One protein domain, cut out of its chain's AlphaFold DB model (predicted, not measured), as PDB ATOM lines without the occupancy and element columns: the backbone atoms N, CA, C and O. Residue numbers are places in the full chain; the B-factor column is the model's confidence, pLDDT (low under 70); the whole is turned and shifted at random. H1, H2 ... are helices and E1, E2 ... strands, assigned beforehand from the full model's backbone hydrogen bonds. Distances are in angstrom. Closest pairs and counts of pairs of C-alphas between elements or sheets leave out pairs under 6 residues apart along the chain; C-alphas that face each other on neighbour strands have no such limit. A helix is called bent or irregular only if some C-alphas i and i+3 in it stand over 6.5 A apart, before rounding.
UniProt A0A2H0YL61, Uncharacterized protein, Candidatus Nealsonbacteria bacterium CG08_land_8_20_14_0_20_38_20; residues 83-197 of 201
ATOM      1  N   ILE A  83     279.921 186.274 259.987       94.12
ATOM      2  CA  ILE A  83     279.402 184.999 259.468       94.12
ATOM      3  C   ILE A  83     278.849 185.275 258.075       94.12
ATOM      4  O   ILE A  83     277.894 186.029 257.930       94.12
ATOM      5  N   TYR A  84     279.458 184.671 257.060       94.00
ATOM      6  CA  TYR A  84     279.085 184.891 255.668       94.00
ATOM      7  C   TYR A  84     278.069 183.870 255.169       94.00
ATOM      8  O   TYR A  84     277.108 184.245 254.505       94.00
ATOM      9  N   LYS A  85     278.263 182.588 255.496       94.38
ATOM     10  CA  LYS A  85     277.330 181.507 255.147       94.38
ATOM     11  C   LYS A  85     277.257 180.489 256.279       94.38
ATOM     12  O   LYS A  85     278.266 180.188 256.911       94.38
ATOM     13  N   GLU A  86     276.070 179.942 256.504       94.94
ATOM     14  CA  GLU A  86     275.810 178.858 257.452       94.94
ATOM     15  C   GLU A  86     274.881 177.841 256.786       94.94
ATOM     16  O   GLU A  86     273.892 178.217 256.159       94.94
ATOM     17  N   TRP A  87     275.200 176.557 256.910       93.75
ATOM     18  CA  TRP A  87     274.332 175.470 256.468       93.75
ATOM     19  C   TRP A  87     274.534 174.233 257.342       93.75
ATOM     20  O   TRP A  87     275.431 174.182 258.184       93.75
ATOM     21  N   GLN A  88     273.685 173.229 257.161       94.25
ATOM     22  CA  GLN A  88     273.838 171.921 257.785       94.25
ATOM     23  C   GLN A  88     274.006 170.884 256.677       94.25
ATOM     24  O   GLN A  88     273.274 170.923 255.691       94.25
ATOM     25  N   ASP A  89     274.995 170.002 256.800       89.25
ATOM     26  CA  ASP A  89     275.194 168.932 255.825       89.25
ATOM     27  C   ASP A  89     274.205 167.769 256.038       89.25
ATOM     28  O   ASP A  89     273.460 167.716 257.022       89.25
ATOM     29  N   SER A  90     274.216 166.799 255.123       88.38
ATOM     30  CA  SER A  90     273.370 165.599 255.200       88.38
ATOM     31  C   SER A  90     273.647 164.716 256.425       88.38
ATOM     32  O   SER A  90     272.803 163.906 256.800       88.38
ATOM     33  N   ASN A  91     274.799 164.887 257.080       87.44
ATOM     34  CA  ASN A  91     275.179 164.186 258.305       87.44
ATOM     35  C   ASN A  91     274.780 164.962 259.573       87.44
ATOM     36  O   ASN A  91     275.143 164.562 260.686       87.44
ATOM     37  N   GLY A  92     274.072 166.085 259.423       88.94
ATOM     38  CA  GLY A  92     273.669 166.951 260.521       88.94
ATOM     39  C   GLY A  92     274.806 167.800 261.100       88.94
ATOM     40  O   GLY A  92     274.630 168.373 262.177       88.94
ATOM     41  N   ILE A  93     275.961 167.890 260.434       90.81
ATOM     42  CA  ILE A  93     277.091 168.726 260.849       90.81
ATOM     43  C   ILE A  93     276.804 170.161 260.436       90.81
ATOM     44  O   ILE A  93     276.535 170.447 259.267       90.81
ATOM     45  N   LYS A  94     276.892 171.079 261.396       94.06
ATOM     46  CA  LYS A  94     276.797 172.505 261.111       94.06
ATOM     47  C   LYS A  94     278.076 172.972 260.420       94.06
ATOM     48  O   LYS A  94     279.175 172.699 260.888       94.06
ATOM     49  N   GLN A  95     277.928 173.670 259.310       94.06
ATOM     50  CA  GLN A  95     279.014 174.223 258.517       94.06
ATOM     51  C   GLN A  95     278.868 175.743 258.517       94.06
ATOM     52  O   GLN A  95     277.777 176.267 258.281       94.06
ATOM     53  N   GLN A  96     279.951 176.458 258.800       95.50
ATOM     54  CA  GLN A  96     279.981 177.915 258.736       95.50
ATOM     55  C   GLN A  96     281.187 178.399 257.942       95.50
ATOM     56  O   GLN A  96     282.290 177.862 258.030       95.50
ATOM     57  N   VAL A  97     280.980 179.476 257.200       95.75
ATOM     58  CA  VAL A  97     282.039 180.241 256.554       95.75
ATOM     59  C   VAL A  97     282.046 181.625 257.168       95.75
ATOM     60  O   VAL A  97     281.017 182.306 257.184       95.75
ATOM     61  N   ILE A  98     283.208 182.038 257.662       96.56
ATOM     62  CA  ILE A  98     283.409 183.351 258.268       96.56
ATOM     63  C   ILE A  98     284.388 184.187 257.451       96.56
ATOM     64  O   ILE A  98     285.334 183.663 256.860       96.56
ATOM     65  N   ILE A  99     284.167 185.498 257.443       96.81
ATOM     66  CA  ILE A  99     285.058 186.478 256.833       96.81
ATOM     67  C   ILE A  99     285.787 187.221 257.940       96.81
ATOM     68  O   ILE A  99     285.175 187.889 258.771       96.81
ATOM     69  N   ILE A 100     287.104 187.077 257.950       95.44
ATOM     70  CA  ILE A 100     288.024 187.663 258.914       95.44
ATOM     71  C   ILE A 100     288.658 188.889 258.245       95.44
ATOM     72  O   ILE A 100     289.254 188.746 257.178       95.44
ATOM     73  N   PRO A 101     288.558 190.095 258.823       95.06
ATOM     74  CA  PRO A 101     289.263 191.269 258.318       95.06
ATOM     75  C   PRO A 101     290.753 190.979 258.099       95.06
ATOM     76  O   PRO A 101     291.390 190.284 258.895       95.06
ATOM     77  N   THR A 102     291.325 191.502 257.012       92.62
ATOM     78  CA  THR A 102     292.711 191.178 256.618       92.62
ATOM     79  C   THR A 102     293.724 191.633 257.676       92.62
ATOM     80  O   THR A 102     294.775 191.015 257.842       92.62
ATOM     81  N   GLU A 103     293.383 192.660 258.451       92.81
ATOM     82  CA  GLU A 103     294.174 193.213 259.553       92.81
ATOM     83  C   GLU A 103     294.355 192.211 260.707       92.81
ATOM     84  O   GLU A 103     295.356 192.255 261.421       92.81
ATOM     85  N   LEU A 104     293.418 191.270 260.861       93.44
ATOM     86  CA  LEU A 104     293.401 190.258 261.921       93.44
ATOM     87  C   LEU A 104     294.049 188.929 261.495       93.44
ATOM     88  O   LEU A 104     293.910 187.920 262.180       93.44
ATOM     89  N   ARG A 105     294.769 188.909 260.367       90.94
ATOM     90  CA  ARG A 105     295.417 187.702 259.819       90.94
ATOM     91  C   ARG A 105     296.650 187.238 260.604       90.94
ATOM     92  O   ARG A 105     297.182 186.163 260.342       90.94
ATOM     93  N   ASN A 106     297.143 188.039 261.541       91.69
ATOM     94  CA  ASN A 106     298.284 187.642 262.356       91.69
ATOM     95  C   ASN A 106     297.915 186.499 263.320       91.69
ATOM     96  O   ASN A 106     296.766 186.337 263.724       91.69
ATOM     97  N   GLU A 107     298.924 185.724 263.712       90.00
ATOM     98  CA  GLU A 107     298.776 184.519 264.535       90.00
ATOM     99  C   GLU A 107     297.974 184.763 265.827       90.00
ATOM    100  O   GLU A 107     297.048 184.018 266.147       90.00
ATOM    101  N   LYS A 108     298.287 185.849 266.544       90.75
ATOM    102  CA  LYS A 108     297.654 186.192 267.822       90.75
ATOM    103  C   LYS A 108     296.152 186.437 267.674       90.75
ATOM    104  O   LYS A 108     295.373 185.978 268.509       90.75
ATOM    105  N   ASP A 109     295.747 187.165 266.639       93.19
ATOM    106  CA  ASP A 109     294.338 187.475 266.408       93.19
ATOM    107  C   ASP A 109     293.554 186.260 265.905       93.19
ATOM    108  O   ASP A 109     292.431 186.041 266.364       93.19
ATOM    109  N   LEU A 110     294.155 185.419 265.057       91.50
ATOM    110  CA  LEU A 110     293.537 184.164 264.622       91.50
ATOM    111  C   LEU A 110     293.323 183.195 265.797       91.50
ATOM    112  O   LEU A 110     292.253 182.594 265.902       91.50
ATOM    113  N   PHE A 111     294.262 183.104 266.744       91.19
ATOM    114  CA  PHE A 111     294.043 182.332 267.973       91.19
ATOM    115  C   PHE A 111     292.941 182.914 268.860       91.19
ATOM    116  O   PHE A 111     292.144 182.159 269.421       91.19
ATOM    117  N   ALA A 112     292.847 184.242 268.968       91.50
ATOM    118  CA  ALA A 112     291.751 184.877 269.696       91.50
ATOM    119  C   ALA A 112     290.387 184.559 269.054       91.50
ATOM    120  O   ALA A 112     289.412 184.341 269.775       91.50
ATOM    121  N   ILE A 113     290.329 184.474 267.720       93.00
ATOM    122  CA  ILE A 113     289.140 184.027 266.984       93.00
ATOM    123  C   ILE A 113     288.831 182.558 267.301       93.00
ATOM    124  O   ILE A 113     287.685 182.260 267.623       93.00
ATOM    125  N   CYS A 114     289.817 181.653 267.302       91.75
ATOM    126  CA  CYS A 114     289.600 180.254 267.704       91.75
ATOM    127  C   CYS A 114     288.986 180.143 269.114       91.75
ATOM    128  O   CYS A 114     288.015 179.413 269.310       91.75
ATOM    129  N   ASP A 115     289.519 180.883 270.095       90.69
ATOM    130  CA  ASP A 115     288.999 180.892 271.472       90.69
ATOM    131  C   ASP A 115     287.566 181.469 271.544       90.69
ATOM    132  O   ASP A 115     286.758 181.054 272.380       90.69
ATOM    133  N   GLU A 116     287.230 182.438 270.688       91.50
ATOM    134  CA  GLU A 116     285.875 182.989 270.572       91.50
ATOM    135  C   GLU A 116     284.900 181.974 269.955       91.50
ATOM    136  O   GLU A 116     283.798 181.782 270.478       91.50
ATOM    137  N   LEU A 117     285.319 181.289 268.885       91.94
ATOM    138  CA  LEU A 117     284.551 180.233 268.224       91.94
ATOM    139  C   LEU A 117     284.277 179.072 269.176       91.94
ATOM    140  O   LEU A 117     283.141 178.605 269.253       91.94
ATOM    141  N   ASP A 118     285.263 178.654 269.965       89.56
ATOM    142  CA  ASP A 118     285.087 177.591 270.954       89.56
ATOM    143  C   ASP A 118     284.006 177.936 271.994       89.56
ATOM    144  O   ASP A 118     283.084 177.155 272.253       89.56
ATOM    145  N   LYS A 119     284.045 179.169 272.520       89.81
ATOM    146  CA  LYS A 119     283.040 179.673 273.470       89.81
ATOM    147  C   LYS A 119     281.652 179.772 272.842       89.81
ATOM    148  O   LYS A 119     280.672 179.363 273.470       89.81
ATOM    149  N   LYS A 120     281.555 180.311 271.621       90.00
ATOM    150  CA  LYS A 120     280.282 180.476 270.896       90.00
ATOM    151  C   LYS A 120     279.657 179.135 270.528       90.00
ATOM    152  O   LYS A 120     278.446 178.971 270.629       90.00
ATOM    153  N   THR A 121     280.481 178.155 270.180       90.06
ATOM    154  CA  THR A 121     280.035 176.825 269.756       90.06
ATOM    155  C   THR A 121     279.996 175.818 270.899       90.06
ATOM    156  O   THR A 121     279.848 174.621 270.656       90.06
ATOM    157  N   LYS A 122     280.104 176.247 272.167       88.50
ATOM    158  CA  LYS A 122     280.194 175.353 273.338       88.50
ATOM    159  C   LYS A 122     279.120 174.254 273.372       88.50
ATOM    160  O   LYS A 122     279.437 173.127 273.736       88.50
ATOM    161  N   ASN A 123     277.906 174.571 272.918       88.38
ATOM    162  CA  ASN A 123     276.742 173.680 272.916       88.38
ATOM    163  C   ASN A 123     276.548 172.904 271.599       88.38
ATOM    164  O   ASN A 123     275.672 172.044 271.526       88.38
ATOM    165  N   GLU A 124     277.331 173.202 270.561       89.19
ATOM    166  CA  GLU A 124     277.233 172.528 269.267       89.19
ATOM    167  C   GLU A 124     277.893 171.148 269.349       89.19
ATOM    168  O   GLU A 124     279.047 171.017 269.765       89.19
ATOM    169  N   LYS A 125     277.154 170.101 268.956       89.50
ATOM    170  CA  LYS A 125     277.658 168.718 268.981       89.50
ATOM    171  C   LYS A 125     278.718 168.473 267.912       89.50
ATOM    172  O   LYS A 125     279.684 167.768 268.181       89.50
ATOM    173  N   ARG A 126     278.498 168.993 266.702       91.62
ATOM    174  CA  ARG A 126     279.415 168.894 265.562       91.62
ATOM    175  C   ARG A 126     279.328 170.176 264.750       91.62
ATOM    176  O   ARG A 126     278.241 170.515 264.280       91.62
ATOM    177  N   ILE A 127     280.449 170.865 264.598       94.00
ATOM    178  CA  ILE A 127     280.532 172.063 263.769       94.00
ATOM    179  C   ILE A 127     281.902 172.164 263.105       94.00
ATOM    180  O   ILE A 127     282.921 171.902 263.742       94.00
ATOM    181  N   THR A 128     281.897 172.569 261.842       94.25
ATOM    182  CA  THR A 128     283.080 172.907 261.052       94.25
ATOM    183  C   THR A 128     282.954 174.356 260.608       94.25
ATOM    184  O   THR A 128     281.895 174.789 260.147       94.25
ATOM    185  N   ILE A 129     284.022 175.127 260.769       95.31
ATOM    186  CA  ILE A 129     284.068 176.548 260.441       95.31
ATOM    187  C   ILE A 129     285.319 176.815 259.613       95.31
ATOM    188  O   ILE A 129     286.431 176.526 260.049       95.31
ATOM    189  N   ARG A 130     285.142 177.404 258.430       95.50
ATOM    190  CA  ARG A 130     286.247 177.860 257.576       95.50
ATOM    191  C   ARG A 130     286.312 179.382 257.573       95.50
ATOM    192  O   ARG A 130     285.307 180.049 257.331       95.50
ATOM    193  N   GLY A 131     287.488 179.935 257.850       96.19
ATOM    194  CA  GLY A 131     287.730 181.371 257.884       96.19
ATOM    195  C   GLY A 131     288.546 181.855 256.696       96.19
ATOM    196  O   GLY A 131     289.631 181.340 256.418       96.19
ATOM    197  N   PHE A 132     288.031 182.887 256.029       96.81
ATOM    198  CA  PHE A 132     288.656 183.519 254.872       96.81
ATOM    199  C   PHE A 132     288.824 185.011 255.087       96.81
ATOM    200  O   PHE A 132     288.037 185.630 255.788       96.81
ATOM    201  N   THR A 133     289.800 185.621 254.426       96.00
ATOM    202  CA  THR A 133     289.981 187.082 254.481       96.00
ATOM    203  C   THR A 133     289.200 187.852 253.421       96.00
ATOM    204  O   THR A 133     289.117 189.076 253.481       96.00
ATOM    205  N   ASN A 134     288.584 187.161 252.455       95.25
ATOM    206  CA  ASN A 134     287.659 187.777 251.507       95.25
ATOM    207  C   ASN A 134     286.556 186.808 251.046       95.25
ATOM    208  O   ASN A 134     286.702 185.586 251.108       95.25
ATOM    209  N   LYS A 135     285.444 187.379 250.564       95.31
ATOM    210  CA  LYS A 135     284.267 186.622 250.099       95.31
ATOM    211  C   LYS A 135     284.543 185.844 248.806       95.31
ATOM    212  O   LYS A 135     284.074 184.725 248.661       95.31
ATOM    213  N   LYS A 136     285.384 186.374 247.908       94.94
ATOM    214  CA  LYS A 136     285.709 185.724 246.625       94.94
ATOM    215  C   LYS A 136     286.401 184.366 246.807       94.94
ATOM    216  O   LYS A 136     286.038 183.403 246.141       94.94
ATOM    217  N   ALA A 137     287.388 184.280 247.696       94.50
ATOM    218  CA  ALA A 137     288.077 183.029 248.010       94.50
ATOM    219  C   ALA A 137     287.157 182.046 248.740       94.50
ATOM    220  O   ALA A 137     287.210 180.848 248.468       94.50
ATOM    221  N   ALA A 138     286.289 182.555 249.621       95.06
ATOM    222  CA  ALA A 138     285.269 181.746 250.274       95.06
ATOM    223  C   ALA A 138     284.322 181.099 249.250       95.06
ATOM    224  O   ALA A 138     284.148 179.883 249.259       95.06
ATOM    225  N   ASP A 139     283.778 181.883 248.316       95.06
ATOM    226  CA  ASP A 139     282.892 181.386 247.258       95.06
ATOM    227  C   ASP A 139     283.585 180.377 246.342       95.06
ATOM    228  O   ASP A 139     283.024 179.321 246.049       95.06
ATOM    229  N   ALA A 140     284.821 180.668 245.933       93.38
ATOM    230  CA  ALA A 140     285.609 179.761 245.109       93.38
ATOM    231  C   ALA A 140     285.887 178.429 245.827       93.38
ATOM    232  O   ALA A 140     285.730 177.366 245.232       93.38
ATOM    233  N   THR A 141     286.208 178.468 247.123       91.69
ATOM    234  CA  THR A 141     286.404 177.246 247.922       91.69
ATOM    235  C   THR A 141     285.118 176.436 248.026       91.69
ATOM    236  O   THR A 141     285.136 175.225 247.834       91.69
ATOM    237  N   MET A 142     283.980 177.091 248.267       91.50
ATOM    238  CA  MET A 142     282.687 176.407 248.324       91.50
ATOM    239  C   MET A 142     282.288 175.791 246.980       91.50
ATOM    240  O   MET A 142     281.661 174.732 246.951       91.50
ATOM    241  N   TYR A 143     282.630 176.442 245.868       91.50
ATOM    242  CA  TYR A 143     282.440 175.876 244.537       91.50
ATOM    243  C   TYR A 143     283.279 174.606 244.356       91.50
ATOM    244  O   TYR A 143     282.749 173.577 243.936       91.50
ATOM    245  N   VAL A 144     284.557 174.650 244.749       89.25
ATOM    246  CA  VAL A 144     285.458 173.489 244.723       89.25
ATOM    247  C   VAL A 144     284.934 172.351 245.603       89.25
ATOM    248  O   VAL A 144     284.891 171.214 245.142       89.25
ATOM    249  N   ASP A 145     284.467 172.633 246.822       87.62
ATOM    250  CA  ASP A 145     283.915 171.609 247.722       87.62
ATOM    251  C   ASP A 145     282.673 170.922 247.115       87.62
ATOM    252  O   ASP A 145     282.492 169.712 247.259       87.62
ATOM    253  N   LYS A 146     281.819 171.676 246.406       88.00
ATOM    254  CA  LYS A 146     280.626 171.141 245.721       88.00
ATOM    255  C   LYS A 146     280.952 170.417 244.417       88.00
ATOM    256  O   LYS A 146     280.144 169.627 243.932       88.00
ATOM    257  N   SER A 147     282.081 170.724 243.794       90.00
ATOM    258  CA  SER A 147     282.476 170.196 242.488       90.00
ATOM    259  C   SER A 147     283.983 169.930 242.448       90.00
ATOM    260  O   SER A 147     284.706 170.564 241.682       90.00
ATOM    261  N   PRO A 148     284.482 168.955 243.235       86.88
ATOM    262  CA  PRO A 148     285.921 168.689 243.338       86.88
ATOM    263  C   PRO A 148     286.516 168.234 241.998       86.88
ATOM    264  O   PRO A 148     287.650 168.561 241.662       86.88
ATOM    265  N   ASN A 149     285.698 167.582 241.166       89.75
ATOM    266  CA  ASN A 149     286.012 167.232 239.782       89.75
ATOM    267  C   ASN A 149     285.968 168.443 238.832       89.75
ATOM    268  O   ASN A 149     285.712 168.266 237.655       89.75
ATOM    269  N   ARG A 150     286.098 169.678 239.310       88.31
ATOM    270  CA  ARG A 150     286.204 170.884 238.472       88.31
ATOM    271  C   ARG A 150     287.335 171.793 238.925       88.31
ATOM    272  O   ARG A 150     287.400 172.950 238.537       88.31
ATOM    273  N   LEU A 151     288.266 171.263 239.721       86.19
ATOM    274  CA  LEU A 151     289.436 172.015 240.172       86.19
ATOM    275  C   LEU A 151     290.255 172.577 238.994       86.19
ATOM    276  O   LEU A 151     290.818 173.659 239.098       86.19
ATOM    277  N   TRP A 152     290.274 171.866 237.862       88.56
ATOM    278  CA  TRP A 152     290.947 172.281 236.627       88.56
ATOM    279  C   TRP A 152     290.316 173.499 235.936       88.56
ATOM    280  O   TRP A 152     290.897 174.015 234.986       88.56
ATOM    281  N   GLU A 153     289.122 173.935 236.353       91.69
ATOM    282  CA  GLU A 153     288.487 175.153 235.833       91.69
ATOM    283  C   GLU A 153     289.104 176.425 236.441       91.69
ATOM    284  O   GLU A 153     288.912 177.511 235.898       91.69
ATOM    285  N   PHE A 154     289.868 176.299 237.532       91.19
ATOM    286  CA  PHE A 154     290.576 177.408 238.162       91.19
ATOM    287  C   PHE A 154     291.976 177.559 237.580       91.19
ATOM    288  O   PHE A 154     292.721 176.591 237.429       91.19
ATOM    289  N   SER A 155     292.363 178.802 237.310       93.81
ATOM    290  CA  SER A 155     293.756 179.122 237.006       93.81
ATOM    291  C   SER A 155     294.644 178.966 238.245       93.81
ATOM    292  O   SER A 155     294.188 179.152 239.376       93.81
ATOM    293  N   ASP A 156     295.944 178.731 238.045       92.31
ATOM    294  CA  ASP A 156     296.923 178.665 239.143       92.31
ATOM    295  C   ASP A 156     296.858 179.909 240.042       92.31
ATOM    296  O   ASP A 156     296.877 179.810 241.265       92.31
ATOM    297  N   ARG A 157     296.662 181.090 239.442       91.38
ATOM    298  CA  ARG A 157     296.519 182.359 240.168       91.38
ATOM    299  C   ARG A 157     295.268 182.405 241.049       91.38
ATOM    300  O   ARG A 157     295.274 183.041 242.102       91.38
ATOM    301  N   GLU A 158     294.174 181.779 240.625       90.88
ATOM    302  CA  GLU A 158     292.960 181.687 241.439       90.88
ATOM    303  C   GLU A 158     293.137 180.706 242.591       90.88
ATOM    304  O   GLU A 158     292.720 181.020 243.705       90.88
ATOM    305  N   LEU A 159     293.811 179.580 242.356       90.44
ATOM    306  CA  LEU A 159     294.170 178.627 243.407       90.44
ATOM    307  C   LEU A 159     295.120 179.257 244.434       90.44
ATOM    308  O   LEU A 159     294.896 179.130 245.637       90.44
ATOM    309  N   GLU A 160     296.127 180.011 243.990       90.19
ATOM    310  CA  GLU A 160     297.000 180.800 244.867       90.19
ATOM    311  C   GLU A 160     296.206 181.815 245.692       90.19
ATOM    312  O   GLU A 160     296.417 181.937 246.898       90.19
ATOM    313  N   ASN A 161     295.255 182.514 245.068       91.06
ATOM    314  CA  ASN A 161     294.390 183.464 245.758       91.06
ATOM    315  C   ASN A 161     293.506 182.769 246.810       91.06
ATOM    316  O   ASN A 161     293.379 183.269 247.927       91.06
ATOM    317  N   ILE A 162     292.921 181.612 246.486       91.81
ATOM    318  CA  ILE A 162     292.154 180.801 247.443       91.81
ATOM    319  C   ILE A 162     293.037 180.415 248.630       91.81
ATOM    320  O   ILE A 162     292.685 180.700 249.776       91.81
ATOM    321  N   ASN A 163     294.207 179.843 248.349       90.69
ATOM    322  CA  ASN A 163     295.150 179.400 249.368       90.69
ATOM    323  C   ASN A 163     295.593 180.559 250.255       90.69
ATOM    324  O   ASN A 163     295.563 180.437 251.473       90.69
ATOM    325  N   TYR A 164     295.956 181.702 249.675       92.12
ATOM    326  CA  TYR A 164     296.373 182.881 250.426       92.12
ATOM    327  C   TYR A 164     295.271 183.376 251.372       92.12
ATOM    328  O   TYR A 164     295.542 183.718 252.524       92.12
ATOM    329  N   HIS A 165     294.022 183.408 250.908       95.19
ATOM    330  CA  HIS A 165     292.928 183.996 251.672       95.19
ATOM    331  C   HIS A 165     292.251 183.043 252.656       95.19
ATOM    332  O   HIS A 165     291.584 183.542 253.562       95.19
ATOM    333  N   ALA A 166     292.427 181.728 252.530       94.00
ATOM    334  CA  ALA A 166     292.008 180.753 253.531       94.00
ATOM    335  C   ALA A 166     292.983 180.783 254.719       94.00
ATOM    336  O   ALA A 166     294.167 180.490 254.564       94.00
ATOM    337  N   VAL A 167     292.505 181.182 255.900       95.25
ATOM    338  CA  VAL A 167     293.375 181.501 257.050       95.25
ATOM    339  C   VAL A 167     293.028 180.744 258.326       95.25
ATOM    340  O   VAL A 167     293.812 180.777 259.271       95.25
ATOM    341  N   LEU A 168     291.874 180.079 258.389       94.38
ATOM    342  CA  LEU A 168     291.427 179.378 259.590       94.38
ATOM    343  C   LEU A 168     290.567 178.166 259.227       94.38
ATOM    344  O   LEU A 168     289.671 178.265 258.390       94.38
ATOM    345  N   ALA A 169     290.811 177.047 259.899       93.88
ATOM    346  CA  ALA A 169     289.914 175.901 259.947       93.88
ATOM    347  C   ALA A 169     289.667 175.532 261.407       93.88
ATOM    348  O   ALA A 169     290.608 175.339 262.173       93.88
ATOM    349  N   PHE A 170     288.400 175.468 261.795       92.94
ATOM    350  CA  PHE A 170     287.980 175.096 263.135       92.94
ATOM    351  C   PHE A 170     286.998 173.938 263.042       92.94
ATOM    352  O   PHE A 170     285.938 174.065 262.434       92.94
ATOM    353  N   ASP A 171     287.334 172.830 263.683       91.81
ATOM    354  CA  ASP A 171     286.500 171.641 263.753       91.81
ATOM    355  C   ASP A 171     286.252 171.276 265.206       91.81
ATOM    356  O   ASP A 171     287.167 171.157 266.024       91.81
ATOM    357  N   LYS A 172     284.985 171.046 265.524       89.75
ATOM    358  CA  LYS A 172     284.567 170.579 266.833       89.75
ATOM    359  C   LYS A 172     283.656 169.382 266.679       89.75
ATOM    360  O   LYS A 172     282.631 169.444 265.999       89.75
ATOM    361  N   SER A 173     283.994 168.315 267.390       87.06
ATOM    362  CA  SER A 173     283.139 167.147 267.547       87.06
ATOM    363  C   SER A 173     283.055 166.777 269.018       87.06
ATOM    364  O   SER A 173     284.070 166.607 269.683       87.06
ATOM    365  N   LEU A 174     281.834 166.642 269.529       78.94
ATOM    366  CA  LEU A 174     281.538 166.191 270.888       78.94
ATOM    367  C   LEU A 174     280.910 164.787 270.909       78.94
ATOM    368  O   LEU A 174     280.392 164.360 271.943       78.94
ATOM    369  N   THR A 175     280.912 164.069 269.782       72.81
ATOM    370  CA  THR A 175     280.341 162.719 269.691       72.81
ATOM    371  C   THR A 175     281.247 161.694 270.359       72.81
ATOM    372  O   THR A 175     282.352 161.442 269.894       72.81
ATOM    373  N   THR A 176     280.768 161.048 271.418       63.66
ATOM    374  CA  THR A 176     281.476 159.944 272.079       63.66
ATOM    375  C   THR A 176     281.804 158.824 271.074       63.66
ATOM    376  O   THR A 176     280.927 158.461 270.291       63.66
ATOM    377  N   PRO A 177     283.027 158.254 271.080       64.38
ATOM    378  CA  PRO A 177     284.124 158.499 272.027       64.38
ATOM    379  C   PRO A 177     285.042 159.679 271.665       64.38
ATOM    380  O   PRO A 177     285.903 160.041 272.461       64.38
ATOM    381  N   LEU A 178     284.871 160.287 270.494       62.66
ATOM    382  CA  LEU A 178     285.757 161.312 269.950       62.66
ATOM    383  C   LEU A 178     285.250 162.714 270.300       62.66
ATOM    384  O   LEU A 178     284.518 163.344 269.533       62.66
ATOM    385  N   LYS A 179     285.668 163.202 271.471       73.06
ATOM    386  CA  LYS A 179     285.648 164.635 271.768       73.06
ATOM    387  C   LYS A 179     286.949 165.234 271.262       73.06
ATOM    388  O   LYS A 179     288.012 164.786 271.672       73.06
ATOM    389  N   PHE A 180     286.859 166.193 270.355       78.44
ATOM    390  CA  PHE A 180     288.014 166.968 269.937       78.44
ATOM    391  C   PHE A 180     287.589 168.374 269.541       78.44
ATOM    392  O   PHE A 180     286.500 168.604 269.006       78.44
ATOM    393  N   HIS A 181     288.495 169.300 269.814       81.06
ATOM    394  CA  HIS A 181     288.456 170.673 269.355       81.06
ATOM    395  C   HIS A 181     289.755 170.901 268.606       81.06
ATOM    396  O   HIS A 181     290.838 170.685 269.148       81.06
ATOM    397  N   HIS A 182     289.640 171.287 267.348       84.94
ATOM    398  CA  HIS A 182     290.769 171.469 266.459       84.94
ATOM    399  C   HIS A 182     290.671 172.856 265.848       84.94
ATOM    400  O   HIS A 182     289.636 173.207 265.290       84.94
ATOM    401  N   CYS A 183     291.724 173.657 265.993       88.25
ATOM    402  CA  CYS A 183     291.843 174.922 265.281       88.25
ATOM    403  C   CYS A 183     293.207 174.976 264.605       88.25
ATOM    404  O   CYS A 183     294.244 174.944 265.280       88.25
ATOM    405  N   GLU A 184     293.182 175.064 263.285       88.88
ATOM    406  CA  GLU A 184     294.337 175.305 262.436       88.88
ATOM    407  C   GLU A 184     294.265 176.735 261.939       88.88
ATOM    408  O   GLU A 184     293.235 177.184 261.425       88.88
ATOM    409  N   ILE A 185     295.370 177.454 262.079       89.94
ATOM    410  CA  ILE A 185     295.480 178.807 261.560       89.94
ATOM    411  C   ILE A 185     296.612 178.872 260.544       89.94
ATOM    412  O   ILE A 185     297.665 178.246 260.692       89.94
ATOM    413  N   TYR A 186     296.384 179.672 259.513       90.00
ATOM    414  CA  TYR A 186     297.251 179.807 258.358       90.00
ATOM    415  C   TYR A 186     297.514 181.294 258.089       90.00
ATOM    416  O   TYR A 186     296.940 181.869 257.162       90.00
ATOM    417  N   PRO A 187     298.389 181.961 258.870       79.38
ATOM    418  CA  PRO A 187     298.662 183.391 258.702       79.38
ATOM    419  C   PRO A 187     299.190 183.747 257.305       79.38
ATOM    420  O   PRO A 187     298.951 184.845 256.811       79.38
ATOM    421  N   GLY A 188     299.892 182.817 256.650       78.62
ATOM    422  CA  GLY A 188     300.355 182.958 255.266       78.62
ATOM    423  C   GLY A 188     299.385 182.413 254.208       78.62
ATOM    424  O   GLY A 188     299.639 182.577 253.016       78.62
ATOM    425  N   GLY A 189     298.283 181.780 254.617       79.06
ATOM    426  CA  GLY A 189     297.380 181.024 253.749       79.06
ATOM    427  C   GLY A 189     297.588 179.505 253.814       79.06
ATOM    428  O   GLY A 189     298.656 179.051 254.226       79.06
ATOM    429  N   PHE A 190     296.584 178.732 253.390       77.12
ATOM    430  CA  PHE A 190     296.491 177.258 253.433       77.12
ATOM    431  C   PHE A 190     297.647 176.501 252.754       77.12
ATOM    432  O   PHE A 190     297.866 175.329 253.038       77.12
ATOM    433  N   GLY A 191     298.410 177.161 251.874       71.38
ATOM    434  CA  GLY A 191     299.619 176.593 251.261       71.38
ATOM    435  C   GLY A 191     300.856 176.591 252.173       71.38
ATOM    436  O   GLY A 191     301.881 176.028 251.803       71.38
ATOM    437  N   ASN A 192     300.780 177.227 253.346       76.88
ATOM    438  CA  ASN A 192     301.857 177.257 254.335       76.88
ATOM    439  C   ASN A 192     301.593 176.264 255.468       76.88
ATOM    440  O   ASN A 192     300.454 175.869 255.712       76.88
ATOM    441  N   GLN A 193     302.650 175.888 256.192       77.62
ATOM    442  CA  GLN A 193     302.527 174.998 257.342       77.62
ATOM    443  C   GLN A 193     301.562 175.606 258.383       77.62
ATOM    444  O   GLN A 193     301.776 176.752 258.792       77.62
ATOM    445  N   PRO A 194     300.508 174.878 258.806       79.62
ATOM    446  CA  PRO A 194     299.563 175.390 259.789       79.62
ATOM    447  C   PRO A 194     300.237 175.585 261.142       79.62
ATOM    448  O   PRO A 194     301.055 174.763 261.569       79.62
ATOM    449  N   PHE A 195     299.804 176.612 261.867       77.50
ATOM    450  CA  PHE A 195     299.985 176.646 263.311       77.50
ATOM    451  C   PHE A 195     298.809 175.914 263.939       77.50
ATOM    452  O   PHE A 195     297.643 176.255 263.725       77.50
ATOM    453  N   LEU A 196     299.126 174.877 264.703       73.50
ATOM    454  CA  LEU A 196     298.134 174.141 265.464       73.50
ATOM    455  C   LEU A 196     297.969 174.816 266.815       73.50
ATOM    456  O   LEU A 196     298.957 175.062 267.510       73.50
ATOM    457  N   SER A 197     296.723 175.066 267.217       63.50
ATOM    458  CA  SER A 197     296.473 175.407 268.612       63.50
ATOM    459  C   SER A 197     296.962 174.253 269.496       63.50
ATOM    460  O   SER A 197     296.523 173.116 269.310       63.50
TER     461      SER A 197
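Overview. This is residues 83 to 197 of the 201 residues of an uncharacterized protein of Candidatus Nealsonbacteria bacterium CG08_land_8_20_14_0_20_38_20 (UniProt A0A2H0YL61). A twisted five-stranded sheet has H1 packed over one face, by E4 and E5, and H2 over the other, by E3, giving three layers: helix, sheet, helix. From H2 the backbone goes on through H3 and H4, beyond the sheet, before returning into E4; after E5, residues 186 to 197 fold back, with residues 195 to 196 paired antiparallel to 184 to 185. The 115 printed residues include four named helices and five named strands, ordered E1 E2 H1 E3 H2 H3 H4 E4 E5; the class is mixed, and so is the sheet, E1 E2 E3 E4 E5. The whole is compact, radius of gyration of the C-alphas 14.2 A, spanning 41 by 34 by 23 A.

Along the chain. E1, residues 83 to 88, begins at C-alpha (279.402, 184.999, 259.468). E2 is 94 to 99, H1 107 to 120 (20.0 A), E3 126 to 132 (20.3 A), H2 135 to 146 (16.5 A), H3 148 to 153, H4 156 to 165, E4 166 to 173 (21.5 A). E5, 180 to 185, ends at (295.480, 178.807, 261.560).

Arrangement. E1 and E2 form an antiparallel hairpin (N 87 to O 95, 2.9 A). E2, H1, E3 is a strand-helix-strand unit, two parallel neighbour strands joined through a helix, its crossover right-handed (N 96 to O 128, 2.9 A). E3 and E4 are antiparallel (N 129 to O 170, 2.8 A), as is the hairpin E4 and E5 (N 171 to O 182, 2.8 A). H1's height over the sheet is 9.1 A, H2's 9.3 A. H2 residues 137 to 141 touch H4, closest C-alphas Ala 137 and Ile 162, 4.7 A. H4 only grazes the sheet. Every O i to N i+4 pair is within hydrogen-bond range in H1, H2 and H4; irregular H3, C-alphas 149 and 152 7.7 A apart, has 0 of 2, and 2 of 3 O i to N i+3.

Size, cuts and confidence. The farthest C-alphas, Ser 155 and Thr 176, are 41.8 A apart. The printed part has no cut, and no link is long. Residues 176 to 178 and 197 have pLDDT under 70.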